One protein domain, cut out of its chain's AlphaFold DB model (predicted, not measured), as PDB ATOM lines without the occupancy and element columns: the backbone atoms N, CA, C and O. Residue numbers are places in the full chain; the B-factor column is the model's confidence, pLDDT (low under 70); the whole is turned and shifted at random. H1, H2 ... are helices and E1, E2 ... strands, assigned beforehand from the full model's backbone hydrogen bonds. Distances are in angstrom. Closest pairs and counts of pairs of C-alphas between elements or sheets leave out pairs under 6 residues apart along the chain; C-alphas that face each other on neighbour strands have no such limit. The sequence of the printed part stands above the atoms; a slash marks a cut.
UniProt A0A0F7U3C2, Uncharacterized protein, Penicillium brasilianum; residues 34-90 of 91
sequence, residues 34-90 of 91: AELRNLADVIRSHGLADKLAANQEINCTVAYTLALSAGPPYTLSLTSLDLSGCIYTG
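This is residues 34 to 90 of the 91 residues of an uncharacterized protein of Penicillium brasilianum (UniProt A0A0F7U3C2). A long, narrow two-stranded ribbon bends part way along, with the hairpin E2 and E3 making one arm and the short pair E1 and E4 the other; the single helix H1 lies off the ribbon, on the inner side of the bend, and is joined to it by a long link. The 57 printed residues hold one named helix and four named strands, in the order H1, E1, E2, E3, E4. The strands form two sheets of two strands each, E1 - E4 and E2 - E3, both antiparallel, and the class is mixed, helices and strands. The whole is loose, with a radius of gyration of the C-alphas of 14.1 A, and elongated, spanning 45 by 24 by 18 A.

The printed part begins with H1, residues 34 to 45, in which every O i to N i+4 pair is within hydrogen-bond range. A long link of 11 residues leads to E1, residues 57 to 59. A tight link of 3 residues follows, then E2, residues 63 to 68. E2 and E3, residues 76 to 82, form a hairpin, antiparallel at 159 degrees between their directions. The C-alphas of Tyr 64 and Leu 81 face each other at 4.5 A, and N 67 and O 77 are within hydrogen-bond range at 2.9 A, as are N 82 and O 63 at 2.8 A. A tight link of 4 residues leads from E3 to E4, residues 87 to 89. E4 is the antiparallel neighbour of E1, at 161 degrees. The C-alphas of Ile 58 and Tyr 88 face each other at 4.7 A, and N 57 and O 89 are 2.7 A apart, within hydrogen-bond range. H1 is apart from E2, E3 and E4.

H1 begins at C-alpha 34, at (-8.197, 35.167, -4.218), and measures 16.5 A to C-alpha 45. E2 starts at C-alpha 63, at (5.678, 53.998, 1.967), and is 16.8 A long. E3, the longest strand with 7 residues, measures 17.2 A. E1 and E4 have 3 residues each, and E4 ends at C-alpha 89, at (-2.615, 41.602, 14.747).

The two C-alphas farthest apart, those of Pro 72 and Gly 90, are 44.8 A from each other. The printed part has no cut, and the link from H1 to E1 is its one long link. The mean pLDDT of the printed part is 74.0; it is under 70 at residues 46 to 51, 53 to 57, 60, and 89 to 90 of this model.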
ATOM      1  N   ALA A  34      -9.113  35.084  -3.079       74.56
ATOM      2  CA  ALA A  34      -8.197  35.167  -4.218       74.56
ATOM      3  C   ALA A  34      -7.266  36.383  -4.105       74.56
ATOM      4  O   ALA A  34      -6.067  36.268  -4.358       74.56
ATOM      5  N   GLU A  35      -7.789  37.528  -3.667       71.25
ATOM      6  CA  GLU A  35      -7.000  38.738  -3.441       71.25
ATOM      7  C   GLU A  35      -5.999  38.556  -2.296       71.25
ATOM      8  O   GLU A  35      -4.855  38.986  -2.422       71.25
ATOM      9  N   LEU A  36      -6.383  37.847  -1.227       72.44
ATOM     10  CA  LEU A  36      -5.463  37.480  -0.145       72.44
ATOM     11  C   LEU A  36      -4.297  36.619  -0.644       72.44
ATOM     12  O   LEU A  36      -3.161  36.836  -0.227       72.44
ATOM     13  N   ARG A  37      -4.548  35.677  -1.564       74.38
ATOM     14  CA  ARG A  37      -3.480  34.870  -2.179       74.38
ATOM     15  C   ARG A  37      -2.543  35.717  -3.029       74.38
ATOM     16  O   ARG A  37      -1.334  35.589  -2.884       74.38
ATOM     17  N   ASN A  38      -3.086  36.612  -3.853       75.94
ATOM     18  CA  ASN A  38      -2.266  37.525  -4.649       75.94
ATOM     19  C   ASN A  38      -1.421  38.447  -3.762       75.94
ATOM     20  O   ASN A  38      -0.253  38.679  -4.058       75.94
ATOM     21  N   LEU A  39      -1.979  38.944  -2.655       75.06
ATOM     22  CA  LEU A  39      -1.232  39.758  -1.702       75.06
ATOM     23  C   LEU A  39      -0.116  38.946  -1.027       75.06
ATOM     24  O   LEU A  39       1.010  39.429  -0.938       75.06
ATOM     25  N   ALA A  40      -0.396  37.707  -0.618       74.50
ATOM     26  CA  ALA A  40       0.612  36.801  -0.073       74.50
ATOM     27  C   ALA A  40       1.741  36.524  -1.079       74.50
ATOM     28  O   ALA A  40       2.917  36.541  -0.712       74.50
ATOM     29  N   ASP A  41       1.408  36.333  -2.356       77.06
ATOM     30  CA  ASP A  41       2.390  36.117  -3.421       77.06
ATOM     31  C   ASP A  41       3.261  37.355  -3.672       77.06
ATOM     32  O   ASP A  41       4.472  37.217  -3.856       77.06
ATOM     33  N   VAL A  42       2.687  38.563  -3.612       74.50
ATOM     34  CA  VAL A  42       3.447  39.824  -3.682       74.50
ATOM     35  C   VAL A  42       4.365  39.976  -2.467       74.50
ATOM     36  O   VAL A  42       5.545  40.266  -2.616       74.50
ATOM     37  N   ILE A  43       3.880  39.726  -1.251       73.62
ATOM     38  CA  ILE A  43       4.716  39.804  -0.042       73.62
ATOM     39  C   ILE A  43       5.894  38.819  -0.139       73.62
ATOM     40  O   ILE A  43       7.042  39.181   0.139       73.62
ATOM     41  N   ARG A  44       5.636  37.596  -0.617       75.31
ATOM     42  CA  ARG A  44       6.660  36.562  -0.797       75.31
ATOM     43  C   ARG A  44       7.663  36.909  -1.898       75.31
ATOM     44  O   ARG A  44       8.854  36.658  -1.718       75.31
ATOM     45  N   SER A  45       7.223  37.498  -3.013       76.00
ATOM     46  CA  SER A  45       8.119  37.913  -4.106       76.00
ATOM     47  C   SER A  45       9.069  39.042  -3.694       76.00
ATOM     48  O   SER A  45      10.163  39.155  -4.243       76.00
ATOM     49  N   HIS A  46       8.697  39.808  -2.666       66.94
ATOM     50  CA  HIS A  46       9.528  40.826  -2.026       66.94
ATOM     51  C   HIS A  46      10.362  40.298  -0.838       66.94
ATOM     52  O   HIS A  46      10.990  41.084  -0.130       66.94
ATOM     53  N   GLY A  47      10.412  38.976  -0.622       62.91
ATOM     54  CA  GLY A  47      11.272  38.341   0.385       62.91
ATOM     55  C   GLY A  47      10.803  38.511   1.833       62.91
ATOM     56  O   GLY A  47      11.575  38.271   2.761       62.91
ATOM     57  N   LEU A  48       9.552  38.925   2.042       67.62
ATOM     58  CA  LEU A  48       8.956  39.075   3.365       67.62
ATOM     59  C   LEU A  48       8.296  37.759   3.808       67.62
ATOM     60  O   LEU A  48       7.792  36.984   2.992       67.62
ATOM     61  N   ALA A  49       8.302  37.497   5.117       63.06
ATOM     62  CA  ALA A  49       7.639  36.326   5.684       63.06
ATOM     63  C   ALA A  49       6.115  36.438   5.513       63.06
ATOM     64  O   ALA A  49       5.526  37.465   5.849       63.06
ATOM     65  N   ASP A  50       5.489  35.368   5.021       67.00
ATOM     66  CA  ASP A  50       4.040  35.279   4.839       67.00
ATOM     67  C   ASP A  50       3.354  35.224   6.213       67.00
ATOM     68  O   ASP A  50       3.379  34.204   6.902       67.00
ATOM     69  N   LYS A  51       2.835  36.372   6.657       63.84
ATOM     70  CA  LYS A  51       2.167  36.536   7.956       63.84
ATOM     71  C   LYS A  51       0.659  36.739   7.823       63.84
ATOM     72  O   LYS A  51       0.023  37.028   8.831       63.84
ATOM     73  N   LEU A  52       0.101  36.611   6.615       70.12
ATOM     74  CA  LEU A  52      -1.310  36.884   6.355       70.12
ATOM     75  C   LEU A  52      -2.197  35.752   6.888       70.12
ATOM     76  O   LEU A  52      -2.051  34.597   6.493       70.12
ATOM     77  N   ALA A  53      -3.148  36.092   7.758       63.50
ATOM     78  CA  ALA A  53      -4.139  35.161   8.301       63.50
ATOM     79  C   ALA A  53      -5.576  35.665   8.075       63.50
ATOM     80  O   ALA A  53      -5.820  36.856   7.878       63.50
ATOM     81  N   ALA A  54      -6.552  34.752   8.104       62.62
ATOM     82  CA  ALA A  54      -7.963  35.134   8.092       62.62
ATOM     83  C   ALA A  54      -8.314  35.912   9.375       62.62
ATOM     84  O   ALA A  54      -7.836  35.563  10.451       62.62
ATOM     85  N   ASN A  55      -9.175  36.932   9.266       62.94
ATOM     86  CA  ASN A  55      -9.563  37.824  10.374       62.94
ATOM     87  C   ASN A  55      -8.389  38.572  11.034       62.94
ATOM     88  O   ASN A  55      -8.454  38.915  12.212       62.94
ATOM     89  N   GLN A  56      -7.316  38.812  10.284       67.81
ATOM     90  CA  GLN A  56      -6.184  39.593  10.751       67.81
ATOM     91  C   GLN A  56      -6.416  41.083  10.488       67.81
ATOM     92  O   GLN A  56      -6.738  41.493   9.373       67.81
ATOM     93  N   GLU A  57      -6.227  41.894  11.518       69.75
ATOM     94  CA  GLU A  57      -6.068  43.333  11.399       69.75
ATOM     95  C   GLU A  57      -4.636  43.655  10.973       69.75
ATOM     96  O   GLU A  57      -3.653  43.173  11.539       69.75
ATOM     97  N   ILE A  58      -4.523  44.484   9.943       73.19
ATOM     98  CA  ILE A  58      -3.247  44.933   9.407       73.19
ATOM     99  C   ILE A  58      -3.207  46.442   9.597       73.19
ATOM    100  O   ILE A  58      -3.946  47.171   8.937       73.19
ATOM    101  N   ASN A  59      -2.357  46.906  10.506       72.31
ATOM    102  CA  ASN A  59      -2.115  48.325  10.712       72.31
ATOM    103  C   ASN A  59      -0.740  48.677  10.147       72.31
ATOM    104  O   ASN A  59       0.282  48.234  10.668       72.31
ATOM    105  N   CYS A  60      -0.716  49.442   9.060       68.88
ATOM    106  CA  CYS A  60       0.503  49.754   8.329       68.88
ATOM    107  C   CYS A  60       0.548  51.213   7.907       68.88
ATOM    108  O   CYS A  60      -0.414  51.736   7.345       68.88
ATOM    109  N   THR A  61       1.735  51.803   7.997       76.69
ATOM    110  CA  THR A  61       2.116  52.909   7.118       76.69
ATOM    111  C   THR A  61       2.856  52.330   5.918       76.69
ATOM    112  O   THR A  61       3.951  51.792   6.068       76.69
ATOM    113  N   VAL A  62       2.247  52.409   4.733       75.56
ATOM    114  CA  VAL A  62       2.856  51.931   3.484       75.56
ATOM    115  C   VAL A  62       3.560  53.096   2.800       75.56
ATOM    116  O   VAL A  62       2.906  54.018   2.312       75.56
ATOM    117  N   ALA A  63       4.889  53.046   2.739       77.44
ATOM    118  CA  ALA A  63       5.678  53.998   1.967       77.44
ATOM    119  C   ALA A  63       6.033  53.378   0.611       77.44
ATOM    120  O   ALA A  63       6.539  52.259   0.538       77.44
ATOM    121  N   TYR A  64       5.761  54.088  -0.483       79.62
ATOM    122  CA  TYR A  64       6.065  53.605  -1.827       79.62
ATOM    123  C   TYR A  64       6.575  54.728  -2.728       79.62
ATOM    124  O   TYR A  64       6.199  55.889  -2.573       79.62
ATOM    125  N   THR A  65       7.429  54.374  -3.690       78.06
ATOM    126  CA  THR A  65       7.906  55.295  -4.733       78.06
ATOM    127  C   THR A  65       7.436  54.809  -6.097       78.06
ATOM    128  O   THR A  65       7.709  53.670  -6.485       78.06
ATOM    129  N   LEU A  66       6.748  55.679  -6.840       79.94
ATOM    130  CA  LEU A  66       6.366  55.440  -8.230       79.94
ATOM    131  C   LEU A  66       7.305  56.210  -9.159       79.94
ATOM    132  O   LEU A  66       7.489  57.415  -8.994       79.94
ATOM    133  N   ALA A  67       7.859  55.528 -10.155       82.38
ATOM    134  CA  ALA A  67       8.562  56.163 -11.258       82.38
ATOM    135  C   ALA A  67       7.608  56.343 -12.440       82.38
ATOM    136  O   ALA A  67       6.870  55.423 -12.802       82.38
ATOM    137  N   LEU A  68       7.647  57.524 -13.051       86.75
ATOM    138  CA  LEU A  68       7.011  57.792 -14.334       86.75
ATOM    139  C   LEU A  68       8.028  57.524 -15.448       86.75
ATOM    140  O   LEU A  68       9.182  57.944 -15.335       86.75
ATOM    141  N   SER A  69       7.624  56.846 -16.524       86.62
ATOM    142  CA  SER A  69       8.504  56.668 -17.684       86.62
ATOM    143  C   SER A  69       8.933  58.014 -18.276       86.62
ATOM    144  O   SER A  69       8.179  58.988 -18.297       86.62
ATOM    145  N   ALA A  70      10.157  58.058 -18.807       81.75
ATOM    146  CA  ALA A  70      10.759  59.263 -19.380       81.75
ATOM    147  C   ALA A  70      10.209  59.647 -20.773       81.75
ATOM    148  O   ALA A  70      10.818  60.446 -21.480       81.75
ATOM    149  N   GLY A  71       9.072  59.084 -21.195       72.25
ATOM    150  CA  GLY A  71       8.457  59.397 -22.480       72.25
ATOM    151  C   GLY A  71       7.151  58.639 -22.729       72.25
ATOM    152  O   GLY A  71       6.881  57.642 -22.057       72.25
ATOM    153  N   PRO A  72       6.330  59.106 -23.688       78.94
ATOM    154  CA  PRO A  72       5.087  58.444 -24.038       78.94
ATOM    155  C   PRO A  72       5.319  57.054 -24.668       78.94
ATOM    156  O   PRO A  72       6.227  56.909 -25.490       78.94
ATOM    157  N   PRO A  73       4.467  56.057 -24.354       77.94
ATOM    158  CA  PRO A  73       3.357  56.132 -23.403       77.94
ATOM    159  C   PRO A  73       3.853  56.223 -21.952       77.94
ATOM    160  O   PRO A  73       4.756  55.497 -21.540       77.94
ATOM    161  N   TYR A  74       3.249  57.127 -21.176       80.50
ATOM    162  CA  TYR A  74       3.587  57.284 -19.767       80.50
ATOM    163  C   TYR A  74       3.152  56.043 -18.990       80.50
ATOM    164  O   TYR A  74       1.965  55.718 -18.947       80.50
ATOM    165  N   THR A  75       4.104  55.360 -18.366       79.00
ATOM    166  CA  THR A  75       3.845  54.212 -17.498       79.00
ATOM    167  C   THR A  75       4.267  54.549 -16.082       79.00
ATOM    168  O   THR A  75       5.348  55.097 -15.869       79.00
ATOM    169  N   LEU A  76       3.420  54.198 -15.116       81.56
ATOM    170  CA  LEU A  76       3.767  54.227 -13.702       81.56
ATOM    171  C   LEU A  76       4.347  52.866 -13.322       81.56
ATOM    172  O   LEU A  76       3.724  51.833 -13.562       81.56
ATOM    173  N   SER A  77       5.536  52.864 -12.735       76.88
ATOM    174  CA  SER A  77       6.188  51.654 -12.244       76.88
ATOM    175  C   SER A  77       6.483  51.788 -10.758       76.88
ATOM    176  O   SER A  77       7.058  52.782 -10.311       76.88
ATOM    177  N   LEU A  78       6.093  50.774  -9.987       79.19
ATOM    178  CA  LEU A  78       6.422  50.684  -8.570       79.19
ATOM    179  C   LEU A  78       7.922  50.415  -8.432       79.19
ATOM    180  O   LEU A  78       8.405  49.357  -8.822       79.19
ATOM    181  N   THR A  79       8.658  51.401  -7.926       78.62
ATOM    182  CA  THR A  79      10.123  51.340  -7.807       78.62
ATOM    183  C   THR A  79      10.542  50.801  -6.448       78.62
ATOM    184  O   THR A  79      11.490  50.027  -6.346       78.62
ATOM    185  N   SER A  80       9.825  51.194  -5.398       75.75
ATOM    186  CA  SER A  80      10.026  50.677  -4.052       75.75
ATOM    187  C   SER A  80       8.698  50.580  -3.317       75.75
ATOM    188  O   SER A  80       7.788  51.386  -3.532       75.75
ATOM    189  N   LEU A  81       8.616  49.573  -2.456       78.56
ATOM    190  CA  LEU A  81       7.515  49.330  -1.542       78.56
ATOM    191  C   LEU A  81       8.125  48.955  -0.193       78.56
ATOM    192  O   LEU A  81       8.831  47.953  -0.100       78.56
ATOM    193  N   ASP A  82       7.873  49.773   0.822       75.62
ATOM    194  CA  ASP A  82       8.300  49.534   2.193       75.62
ATOM    195  C   ASP A  82       7.083  49.213   3.062       75.62
ATOM    196  O   ASP A  82       6.154  50.014   3.206       75.62
ATOM    197  N   LEU A  83       7.105  48.001   3.614       76.62
ATOM    198  CA  LEU A  83       6.092  47.450   4.512       76.62
ATOM    199  C   LEU A  83       6.659  47.212   5.922       76.62
ATOM    200  O   LEU A  83       6.034  46.531   6.728       76.62
ATOM    201  N   SER A  84       7.847  47.735   6.245       75.06
ATOM    202  CA  SER A  84       8.496  47.513   7.547       75.06
ATOM    203  C   SER A  84       7.688  48.054   8.733       75.06
ATOM    204  O   SER A  84       7.763  47.497   9.827       75.06
ATOM    205  N   GLY A  85       6.869  49.090   8.514       74.56
ATOM    206  CA  GLY A  85       5.954  49.663   9.507       74.56
ATOM    207  C   GLY A  85       4.642  48.892   9.697       74.56
ATOM    208  O   GLY A  85       3.754  49.379  10.393       74.56
ATOM    209  N   CYS A  86       4.487  47.730   9.063       74.38
ATOM    210  CA  CYS A  86       3.287  46.916   9.179       74.38
ATOM    211  C   CYS A  86       3.260  46.083  10.459       74.38
ATOM    212  O   CYS A  86       4.109  45.217  10.684       74.38
ATOM    213  N   ILE A  87       2.212  46.285  11.251       74.69
ATOM    214  CA  ILE A  87       1.855  45.443  12.382       74.69
ATOM    215  C   ILE A  87       0.672  44.573  11.965       74.69
ATOM    216  O   ILE A  87      -0.354  45.063  11.496       74.69
ATOM    217  N   TYR A  88       0.832  43.270  12.153       75.06
ATOM    218  CA  TYR A  88      -0.176  42.269  11.845       75.06
ATOM    219  C   TYR A  88      -0.708  41.716  13.168       75.06
ATOM    220  O   TYR A  88       0.024  41.030  13.885       75.06
ATOM    221  N   THR A  89      -1.950  42.038  13.512       66.38
ATOM    222  CA  THR A  89      -2.615  41.602  14.747       66.38
ATOM    223  C   THR A  89      -3.836  40.762  14.411       66.38
ATOM    224  O   THR A  89      -4.617  41.104  13.540       66.38
ATOM    225  N   GLY A  90      -4.018  39.635  15.082       62.91
ATOM    226  CA  GLY A  90      -5.122  38.708  14.841       62.91
ATOM    227  C   GLY A  90      -5.045  37.554  15.840       62.91
ATOM    228  O   GLY A  90      -4.042  37.476  16.554       62.91
TER     229      GLY A  90